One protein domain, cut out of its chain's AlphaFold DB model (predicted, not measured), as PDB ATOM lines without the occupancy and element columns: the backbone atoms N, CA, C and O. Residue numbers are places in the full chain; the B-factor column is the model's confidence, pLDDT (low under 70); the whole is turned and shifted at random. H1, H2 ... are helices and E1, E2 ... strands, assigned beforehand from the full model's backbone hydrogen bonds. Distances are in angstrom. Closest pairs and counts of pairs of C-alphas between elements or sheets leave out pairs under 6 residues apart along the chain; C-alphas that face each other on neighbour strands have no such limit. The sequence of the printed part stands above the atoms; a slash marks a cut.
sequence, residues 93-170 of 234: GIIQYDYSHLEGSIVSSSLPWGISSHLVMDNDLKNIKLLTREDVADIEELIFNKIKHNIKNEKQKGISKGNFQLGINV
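What this domain is: This is residues 93 to 170 of the 234 residues of an uncharacterized protein of Nitrosarchaeum sp (UniProt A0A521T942). Look first for a small ribbon of two antiparallel strands, E1 and E2, with the short helix H1 in the loop joining them; the long helix H2 makes much of the length. Residues 145 to 162 stick out, and the unnamed tail then folds back. The printed part has 78 residues, in the order E1, H1, E2, H2; the class is mixed, with 36 residues in named elements. It is loose, with a radius of gyration of the C-alphas of 14.8 A, and spans 47 by 29 by 20 A.

Where its parts are: Find C-alpha 94 at (43.190, 48.875, 14.132), where E1, residues 94 to 97, begins; it is 10.0 A long, as is E2, residues 118 to 121. H1, residues 102 to 108, measures 9.8 A. H2, residues 133 to 153, runs 30.3 A to C-alpha 153 at (52.813, 52.421, -23.535).

How they stand to each other: E1 and E2 are antiparallel at 171 degrees; look for N 96 and O 119, 2.8 A apart, within hydrogen-bond range. H1 and H2 are close but not clearly touching, about perpendicular at 77 degrees; their closest C-alphas, of Leu 102 and Ala 137, are 6.2 A apart. E1 and H2 are apart. In H1 and H2 every O i to N i+4 pair is within hydrogen-bond range.

The domain as a whole: The farthest C-alphas, of Asp 124 and Lys 157, are 47.0 A apart. The printed part has no cut; the link from E2 to H2 is long. Residues 155 to 158 are under pLDDT 70.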
ATOM      1  N   GLY A  93      40.866  52.254  16.868       86.81
ATOM      2  CA  GLY A  93      40.890  51.529  15.606       86.81
ATOM      3  C   GLY A  93      42.195  50.776  15.353       86.81
ATOM      4  O   GLY A  93      43.240  51.051  15.949       86.81
ATOM      5  N   ILE A  94      42.113  49.810  14.447       87.50
ATOM      6  CA  ILE A  94      43.190  48.875  14.132       87.50
ATOM      7  C   ILE A  94      43.889  49.264  12.832       87.50
ATOM      8  O   ILE A  94      43.278  49.819  11.918       87.50
ATOM      9  N   ILE A  95      45.181  48.951  12.762       88.44
ATOM     10  CA  ILE A  95      46.001  49.099  11.560       88.44
ATOM     11  C   ILE A  95      46.560  47.733  11.208       88.44
ATOM     12  O   ILE A  95      47.173  47.075  12.049       88.44
ATOM     13  N   GLN A  96      46.354  47.334   9.962       87.81
ATOM     14  CA  GLN A  96      46.884  46.108   9.393       87.81
ATOM     15  C   GLN A  96      47.768  46.481   8.206       87.81
ATOM     16  O   GLN A  96      47.300  47.017   7.202       87.81
ATOM     17  N   TYR A  97      49.065  46.248   8.373       87.88
ATOM     18  CA  TYR A  97      50.059  46.409   7.319       87.88
ATOM     19  C   TYR A  97      50.060  45.174   6.425       87.88
ATOM     20  O   TYR A  97      49.826  44.080   6.935       87.88
ATOM     21  N   ASP A  98      50.332  45.370   5.132       88.00
ATOM     22  CA  ASP A  98      50.260  44.324   4.103       88.00
ATOM     23  C   ASP A  98      48.994  43.468   4.270       88.00
ATOM     24  O   ASP A  98      49.055  42.271   4.560       88.00
ATOM     25  N   TYR A  99      47.826  44.122   4.219       94.06
ATOM     26  CA  TYR A  99      46.560  43.476   4.583       94.06
ATOM     27  C   TYR A  99      46.249  42.270   3.691       94.06
ATOM     28  O   TYR A  99      45.785  41.245   4.195       94.06
ATOM     29  N   SER A 100      46.532  42.383   2.390       95.31
ATOM     30  CA  SER A 100      46.364  41.296   1.420       95.31
ATOM     31  C   SER A 100      47.377  40.158   1.606       95.31
ATOM     32  O   SER A 100      47.105  39.037   1.184       95.31
ATOM     33  N   HIS A 101      48.529  40.426   2.235       94.69
ATOM     34  CA  HIS A 101      49.716  39.562   2.267       94.69
ATOM     35  C   HIS A 101      50.359  39.285   0.899       94.69
ATOM     36  O   HIS A 101      51.251  38.431   0.791       94.69
ATOM     37  N   LEU A 102      49.923  39.976  -0.155       94.44
ATOM     38  CA  LEU A 102      50.434  39.755  -1.502       94.44
ATOM     39  C   LEU A 102      51.882  40.243  -1.624       94.44
ATOM     40  O   LEU A 102      52.713  39.542  -2.208       94.44
ATOM     41  N   GLU A 103      52.211  41.380  -0.999       93.00
ATOM     42  CA  GLU A 103      53.579  41.901  -0.962       93.00
ATOM     43  C   GLU A 103      54.521  40.889  -0.308       93.00
ATOM     44  O   GLU A 103      55.503  40.471  -0.930       93.00
ATOM     45  N   GLY A 104      54.194  40.433   0.906       90.31
ATOM     46  CA  GLY A 104      54.988  39.428   1.608       90.31
ATOM     47  C   GLY A 104      55.164  38.140   0.798       90.31
ATOM     48  O   GLY A 104      56.269  37.595   0.730       90.31
ATOM     49  N   SER A 105      54.107  37.684   0.122       92.50
ATOM     50  CA  SER A 105      54.134  36.466  -0.699       92.50
ATOM     51  C   SER A 105      55.062  36.600  -1.912       92.50
ATOM     52  O   SER A 105      55.908  35.731  -2.149       92.50
ATOM     53  N   ILE A 106      54.982  37.706  -2.652       94.12
ATOM     54  CA  ILE A 106      55.827  37.952  -3.831       94.12
ATOM     55  C   ILE A 106      57.287  38.181  -3.420       94.12
ATOM     56  O   ILE A 106      58.199  37.598  -4.015       94.12
ATOM     57  N   VAL A 107      57.520  38.957  -2.357       92.31
ATOM     58  CA  VAL A 107      58.867  39.212  -1.825       92.31
ATOM     59  C   VAL A 107      59.519  37.917  -1.337       92.31
ATOM     60  O   VAL A 107      60.706  37.705  -1.591       92.31
ATOM     61  N   SER A 108      58.760  37.005  -0.717       93.88
ATOM     62  CA  SER A 108      59.277  35.688  -0.311       93.88
ATOM     63  C   SER A 108      59.751  34.833  -1.495       93.88
ATOM     64  O   SER A 108      60.647  34.004  -1.348       93.88
ATOM     65  N   SER A 109      59.229  35.107  -2.693       95.00
ATOM     66  CA  SER A 109      59.665  34.499  -3.955       95.00
ATOM     67  C   SER A 109      60.856  35.228  -4.597       95.00
ATOM     68  O   SER A 109      61.193  34.961  -5.749       95.00
ATOM     69  N   SER A 110      61.517  36.139  -3.873       95.25
ATOM     70  CA  SER A 110      62.625  36.979  -4.363       95.25
ATOM     71  C   SER A 110      62.257  37.869  -5.559       95.25
ATOM     72  O   SER A 110      63.111  38.193  -6.387       95.25
ATOM     73  N   LEU A 111      60.990  38.279  -5.657       94.94
ATOM     74  CA  LEU A 111      60.486  39.152  -6.716       94.94
ATOM     75  C   LEU A 111      60.109  40.535  -6.158       94.94
ATOM     76  O   LEU A 111      59.600  40.628  -5.041       94.94
ATOM     77  N   PRO A 112      60.334  41.628  -6.912       92.69
ATOM     78  CA  PRO A 112      59.857  42.946  -6.517       92.69
ATOM     79  C   PRO A 112      58.351  43.069  -6.778       92.69
ATOM     80  O   PRO A 112      57.883  42.732  -7.866       92.69
ATOM     81  N   TRP A 113      57.611  43.611  -5.808       93.19
ATOM     82  CA  TRP A 113      56.191  43.940  -5.977       93.19
ATOM     83  C   TRP A 113      55.967  45.444  -6.153       93.19
ATOM     84  O   TRP A 113      55.512  45.887  -7.205       93.19
ATOM     85  N   GLY A 114      56.380  46.241  -5.163       90.56
ATOM     86  CA  GLY A 114      56.322  47.706  -5.227       90.56
ATOM     87  C   GLY A 114      54.936  48.311  -4.973       90.56
ATOM     88  O   GLY A 114      54.767  49.512  -5.168       90.56
ATOM     89  N   ILE A 115      53.963  47.505  -4.538       92.50
ATOM     90  CA  ILE A 115      52.638  47.936  -4.078       92.50
ATOM     91  C   ILE A 115      52.436  47.373  -2.670       92.50
ATOM     92  O   ILE A 115      52.779  46.228  -2.415       92.50
ATOM     93  N   SER A 116      51.895  48.175  -1.758       88.50
ATOM     94  CA  SER A 116      51.598  47.751  -0.389       88.50
ATOM     95  C   SER A 116      50.204  48.236  -0.004       88.50
ATOM     96  O   SER A 116      49.946  49.445  -0.048       88.50
ATOM     97  N   SER A 117      49.309  47.336   0.405       90.25
ATOM     98  CA  SER A 117      48.014  47.725   0.969       90.25
ATOM     99  C   SER A 117      48.091  47.823   2.490       90.25
ATOM    100  O   SER A 117      48.596  46.945   3.194       90.25
ATOM    101  N   HIS A 118      47.590  48.928   3.032       88.75
ATOM    102  CA  HIS A 118      47.442  49.113   4.470       88.75
ATOM    103  C   HIS A 118      45.979  49.391   4.767       88.75
ATOM    104  O   HIS A 118      45.400  50.325   4.211       88.75
ATOM    105  N   LEU A 119      45.398  48.593   5.656       90.12
ATOM    106  CA  LEU A 119      44.015  48.747   6.072       90.12
ATOM    107  C   LEU A 119      43.968  49.399   7.447       90.12
ATOM    108  O   LEU A 119      44.601  48.937   8.398       90.12
ATOM    109  N   VAL A 120      43.208  50.484   7.546       89.38
ATOM    110  CA  VAL A 120      42.967  51.191   8.801       89.38
ATOM    111  C   VAL A 120      41.470  51.329   8.986       89.38
ATOM    112  O   VAL A 120      40.795  51.881   8.123       89.38
ATOM    113  N   MET A 121      40.952  50.806  10.093       90.62
ATOM    114  CA  MET A 121      39.513  50.763  10.351       90.62
ATOM    115  C   MET A 121      39.197  50.983  11.826       90.62
ATOM    116  O   MET A 121      40.013  50.693  12.706       90.62
ATOM    117  N   ASP A 122      37.990  51.466  12.103       91.12
ATOM    118  CA  ASP A 122      37.463  51.516  13.462       91.12
ATOM    119  C   ASP A 122      37.311  50.107  14.050       91.12
ATOM    120  O   ASP A 122      36.976  49.150  13.353       91.12
ATOM    121  N   ASN A 123      37.551  49.970  15.355       89.19
ATOM    122  CA  ASN A 123      37.522  48.672  16.036       89.19
ATOM    123  C   ASN A 123      36.138  48.005  15.981       89.19
ATOM    124  O   ASN A 123      36.055  46.778  15.963       89.19
ATOM    125  N   ASP A 124      35.069  48.795  15.891       90.81
ATOM    126  CA  ASP A 124      33.698  48.294  15.749       90.81
ATOM    127  C   ASP A 124      33.470  47.593  14.399       90.81
ATOM    128  O   ASP A 124      32.614  46.718  14.289       90.81
ATOM    129  N   LEU A 125      34.286  47.906  13.387       89.94
ATOM    130  CA  LEU A 125      34.212  47.302  12.055       89.94
ATOM    131  C   LEU A 125      35.056  46.028  11.923       89.94
ATOM    132  O   LEU A 125      34.936  45.334  10.920       89.94
ATOM    133  N   LYS A 126      35.867  45.655  12.923       85.50
ATOM    134  CA  LYS A 126      36.836  44.541  12.808       85.50
ATOM    135  C   LYS A 126      36.223  43.182  12.461       85.50
ATOM    136  O   LYS A 126      36.904  42.318  11.919       85.50
ATOM    137  N   ASN A 127      34.962  42.978  12.840       86.25
ATOM    138  CA  ASN A 127      34.232  41.731  12.609       86.25
ATOM    139  C   ASN A 127      33.354  41.801  11.352       86.25
ATOM    140  O   ASN A 127      32.769  40.792  10.958       86.25
ATOM    141  N   ILE A 128      33.251  42.978  10.730       86.56
ATOM    142  CA  ILE A 128      32.528  43.186   9.483       86.56
ATOM    143  C   ILE A 128      33.533  42.993   8.352       86.56
ATOM    144  O   ILE A 128      34.483  43.758   8.197       86.56
ATOM    145  N   LYS A 129      33.332  41.950   7.549       84.31
ATOM    146  CA  LYS A 129      34.163  41.689   6.370       84.31
ATOM    147  C   LYS A 129      33.756  42.632   5.235       84.31
ATOM    148  O   LYS A 129      33.022  42.226   4.345       84.31
ATOM    149  N   LEU A 130      34.190  43.892   5.308       87.81
ATOM    150  CA  LEU A 130      33.949  44.880   4.246       87.81
ATOM    151  C   LEU A 130      34.717  44.527   2.970       87.81
ATOM    152  O   LEU A 130      34.158  44.590   1.884       87.81
ATOM    153  N   LEU A 131      35.983  44.135   3.128       92.62
ATOM    154  CA  LEU A 131      36.819  43.550   2.087       92.62
ATOM    155  C   LEU A 131      37.625  42.409   2.704       92.62
ATOM    156  O   LEU A 131      38.236  42.568   3.771       92.62
ATOM    157  N   THR A 132      37.620  41.256   2.050       93.88
ATOM    158  CA  THR A 132      38.510  40.142   2.390       93.88
ATOM    159  C   THR A 132      39.939  40.445   1.938       93.88
ATOM    160  O   THR A 132      40.200  41.449   1.272       93.88
ATOM    161  N   ARG A 133      40.899  39.610   2.342       94.44
ATOM    162  CA  ARG A 133      42.295  39.788   1.912       94.44
ATOM    163  C   ARG A 133      42.436  39.520   0.423       94.44
ATOM    164  O   ARG A 133      43.182  40.220  -0.252       94.44
ATOM    165  N   GLU A 134      41.677  38.544  -0.054       96.00
ATOM    166  CA  GLU A 134      41.560  38.147  -1.446       96.00
ATOM    167  C   GLU A 134      40.997  39.301  -2.290       96.00
ATOM    168  O   GLU A 134      41.618  39.669  -3.280       96.00
ATOM    169  N   ASP A 135      39.929  39.972  -1.835       96.19
ATOM    170  CA  ASP A 135      39.392  41.154  -2.537       96.19
ATOM    171  C   ASP A 135      40.446  42.270  -2.665       96.19
ATOM    172  O   ASP A 135      40.544  42.945  -3.690       96.19
ATOM    173  N   VAL A 136      41.252  42.487  -1.619       95.25
ATOM    174  CA  VAL A 136      42.313  43.508  -1.646       95.25
ATOM    175  C   VAL A 136      43.480  43.080  -2.540       95.25
ATOM    176  O   VAL A 136      44.029  43.931  -3.239       95.25
ATOM    177  N   ALA A 137      43.822  41.790  -2.583       96.38
ATOM    178  CA  ALA A 137      44.806  41.259  -3.524       96.38
ATOM    179  C   ALA A 137      44.360  41.474  -4.982       96.38
ATOM    180  O   ALA A 137      45.136  42.000  -5.780       96.38
ATOM    181  N   ASP A 138      43.096  41.187  -5.308       97.31
ATOM    182  CA  ASP A 138      42.532  41.417  -6.645       97.31
ATOM    183  C   ASP A 138      42.605  42.902  -7.051       97.31
ATOM    184  O   ASP A 138      42.930  43.242  -8.196       97.31
ATOM    185  N   ILE A 139      42.350  43.814  -6.106       96.31
ATOM    186  CA  ILE A 139      42.486  45.262  -6.324       96.31
ATOM    187  C   ILE A 139      43.951  45.647  -6.575       96.31
ATOM    188  O   ILE A 139      44.227  46.423  -7.496       96.31
ATOM    189  N   GLU A 140      44.898  45.123  -5.793       95.31
ATOM    190  CA  GLU A 140      46.329  45.369  -6.006       95.31
ATOM    191  C   GLU A 140      46.790  44.880  -7.381       95.31
ATOM    192  O   GLU A 140      47.468  45.618  -8.103       95.31
ATOM    193  N   GLU A 141      46.385  43.676  -7.785       96.81
ATOM    194  CA  GLU A 141      46.697  43.124  -9.102       96.81
ATOM    195  C   GLU A 141      46.081  43.951 -10.235       96.81
ATOM    196  O   GLU A 141      46.733  44.206 -11.258       96.81
ATOM    197  N   LEU A 142      44.839  44.416 -10.067       97.00
ATOM    198  CA  LEU A 142      44.192  45.316 -11.017       97.00
ATOM    199  C   LEU A 142      44.997  46.613 -11.174       97.00
ATOM    200  O   LEU A 142      45.299  47.014 -12.304       97.00
ATOM    201  N   ILE A 143      45.377  47.251 -10.062       95.31
ATOM    202  CA  ILE A 143      46.191  48.473 -10.056       95.31
ATOM    203  C   ILE A 143      47.536  48.215 -10.738       95.31
ATOM    204  O   ILE A 143      47.910  48.958 -11.652       95.31
ATOM    205  N   PHE A 144      48.230  47.137 -10.365       95.69
ATOM    206  CA  PHE A 144      49.499  46.742 -10.969       95.69
ATOM    207  C   PHE A 144      49.375  46.614 -12.484       95.69
ATOM    208  O   PHE A 144      50.169  47.188 -13.232       95.69
ATOM    209  N   ASN A 145      48.356  45.901 -12.964       96.38
ATOM    210  CA  ASN A 145      48.154  45.673 -14.389       96.38
ATOM    211  C   ASN A 145      47.839  46.968 -15.151       96.38
ATOM    212  O   ASN A 145      48.347  47.155 -16.263       96.38
ATOM    213  N   LYS A 146      47.070  47.891 -14.559       95.31
ATOM    214  CA  LYS A 146      46.811  49.218 -15.145       95.31
ATOM    215  C   LYS A 146      48.083  50.062 -15.219       95.31
ATOM    216  O   LYS A 146      48.394  50.595 -16.283       95.31
ATOM    217  N   ILE A 147      48.858  50.120 -14.136       92.38
ATOM    218  CA  ILE A 147      50.133  50.852 -14.093       92.38
ATOM    219  C   ILE A 147      51.126  50.256 -15.096       92.38
ATOM    220  O   ILE A 147      51.697  50.979 -15.908       92.38
ATOM    221  N   LYS A 148      51.281  48.929 -15.106       92.44
ATOM    222  CA  LYS A 148      52.128  48.193 -16.055       92.44
ATOM    223  C   LYS A 148      51.768  48.513 -17.504       92.44
ATOM    224  O   LYS A 148      52.672  48.683 -18.318       92.44
ATOM    225  N   HIS A 149      50.479  48.570 -17.836       92.44
ATOM    226  CA  HIS A 149      50.026  48.933 -19.178       92.44
ATOM    227  C   HIS A 149      50.439  50.365 -19.542       92.44
ATOM    228  O   HIS A 149      51.048  50.573 -20.590       92.44
ATOM    229  N   ASN A 150      50.188  51.329 -18.653       89.69
ATOM    230  CA  ASN A 150      50.515  52.735 -18.889       89.69
ATOM    231  C   ASN A 150      52.028  52.956 -19.014       89.69
ATOM    232  O   ASN A 150      52.469  53.562 -19.984       89.69
ATOM    233  N   ILE A 151      52.834  52.380 -18.115       87.62
ATOM    234  CA  ILE A 151      54.302  52.477 -18.164       87.62
ATOM    235  C   ILE A 151      54.865  51.868 -19.451       87.62
ATOM    236  O   ILE A 151      55.821  52.390 -20.011       87.62
ATOM    237  N   LYS A 152      54.307  50.750 -19.934       86.81
ATOM    238  CA  LYS A 152      54.784  50.126 -21.177       86.81
ATOM    239  C   LYS A 152      54.427  50.936 -22.423       86.81
ATOM    240  O   LYS A 152      55.176  50.893 -23.398       86.81
ATOM    241  N   ASN A 153      53.297  51.638 -22.399       85.44
ATOM    242  CA  ASN A 153      52.813  52.421 -23.535       85.44
ATOM    243  C   ASN A 153      53.390  53.839 -23.563       85.44
ATOM    244  O   ASN A 153      53.602  54.405 -24.636       85.44
ATOM    245  N   GLU A 154      53.680  54.410 -22.400       74.88
ATOM    246  CA  GLU A 154      54.346  55.695 -22.282       74.88
ATOM    247  C   GLU A 154      55.863  55.490 -22.334       74.88
ATOM    248  O   GLU A 154      56.443  54.772 -21.527       74.88
ATOM    249  N   LYS A 155      56.556  56.146 -23.271       61.69
ATOM    250  CA  LYS A 155      58.030  56.182 -23.297       61.69
ATOM    251  C   LYS A 155      58.549  57.062 -22.149       61.69
ATOM    252  O   LYS A 155      59.135  58.113 -22.408       61.69
ATOM    253  N   GLN A 156      58.307  56.674 -20.898       64.44
ATOM    254  CA  GLN A 156      58.717  57.427 -19.716       64.44
ATOM    255  C   GLN A 156      60.248  57.462 -19.641       64.44
ATOM    256  O   GLN A 156      60.905  56.514 -19.213       64.44
ATOM    257  N   LYS A 157      60.841  58.562 -20.114       62.34
ATOM    258  CA  LYS A 157      62.274  58.841 -19.996       62.34
ATOM    259  C   LYS A 157      62.497  59.769 -18.805       62.34
ATOM    260  O   LYS A 157      61.924  60.849 -18.759       62.34
ATOM    261  N   GLY A 158      63.383  59.379 -17.889       65.12
ATOM    262  CA  GLY A 158      63.992  60.305 -16.926       65.12
ATOM    263  C   GLY A 158      63.479  60.263 -15.484       65.12
ATOM    264  O   GLY A 158      64.042  60.970 -14.652       65.12
ATOM    265  N   ILE A 159      62.491  59.430 -15.142       71.38
ATOM    266  CA  ILE A 159      62.104  59.207 -13.738       71.38
ATOM    267  C   ILE A 159      62.909  58.024 -13.196       71.38
ATOM    268  O   ILE A 159      62.779  56.907 -13.688       71.38
ATOM    269  N   SER A 160      63.763  58.273 -12.202       70.69
ATOM    270  CA  SER A 160      64.612  57.234 -11.597       70.69
ATOM    271  C   SER A 160      64.136  56.778 -10.217       70.69
ATOM    272  O   SER A 160      64.458  55.660  -9.819       70.69
ATOM    273  N   LYS A 161      63.391  57.620  -9.482       79.69
ATOM    274  CA  LYS A 161      62.863  57.340  -8.136       79.69
ATOM    275  C   LYS A 161      61.602  58.160  -7.859       79.69
ATOM    276  O   LYS A 161      61.530  59.319  -8.260       79.69
ATOM    277  N   GLY A 162      60.659  57.581  -7.122       80.06
ATOM    278  CA  GLY A 162      59.454  58.256  -6.641       80.06
ATOM    279  C   GLY A 162      58.516  57.285  -5.924       80.06
ATOM    280  O   GLY A 162      58.557  56.091  -6.200       80.06
ATOM    281  N   ASN A 163      57.688  57.813  -5.022       78.44
ATOM    282  CA  ASN A 163      56.601  57.082  -4.375       78.44
ATOM    283  C   ASN A 163      55.282  57.771  -4.725       78.44
ATOM    284  O   ASN A 163      55.202  58.999  -4.709       78.44
ATOM    285  N   PHE A 164      54.258  56.979  -5.013       82.06
ATOM    286  CA  PHE A 164      52.891  57.441  -5.225       82.06
ATOM    287  C   PHE A 164      51.981  56.738  -4.218       82.06
ATOM    288  O   PHE A 164      52.168  55.554  -3.947       82.06
ATOM    289  N   GLN A 165      51.006  57.463  -3.668       79.75
ATOM    290  CA  GLN A 165      50.036  56.918  -2.727       79.75
ATOM    291  C   GLN A 165      48.618  57.231  -3.204       79.75
ATOM    292  O   GLN A 165      48.281  58.387  -3.449       79.75
ATOM    293  N   LEU A 166      47.789  56.192  -3.274       83.12
ATOM    294  CA  LEU A 166      46.352  56.286  -3.500       83.12
ATOM    295  C   LEU A 166      45.633  55.825  -2.230       83.12
ATOM    296  O   LEU A 166      45.870  54.716  -1.757       83.12
ATOM    297  N   GLY A 167      44.778  56.679  -1.669       82.25
ATOM    298  CA  GLY A 167      43.954  56.353  -0.507       82.25
ATOM    299  C   GLY A 167      42.478  56.301  -0.883       82.25
ATOM    300  O   GLY A 167      41.982  57.218  -1.532       82.25
ATOM    301  N   ILE A 168      41.779  55.253  -0.446       85.75
ATOM    302  CA  ILE A 168      40.322  55.135  -0.560       85.75
ATOM    303  C   ILE A 168      39.749  55.260   0.850       85.75
ATOM    304  O   ILE A 168      40.072  54.461   1.727       85.75
ATOM    305  N   ASN A 169      38.927  56.283   1.076       87.19
ATOM    306  CA  ASN A 169      38.206  56.456   2.331       87.19
ATOM    307  C   ASN A 169      36.784  55.917   2.176       87.19
ATOM    308  O   ASN A 169      36.063  56.349   1.279       87.19
ATOM    309  N   VAL A 170      36.387  55.004   3.059       88.88
ATOM    310  CA  VAL A 170      35.052  54.406   3.061       88.88
ATOM    311  C   VAL A 170      34.325  54.841   4.326       88.88
ATOM    312  O   VAL A 170      34.680  54.427   5.428       88.88
TER     313      VAL A 170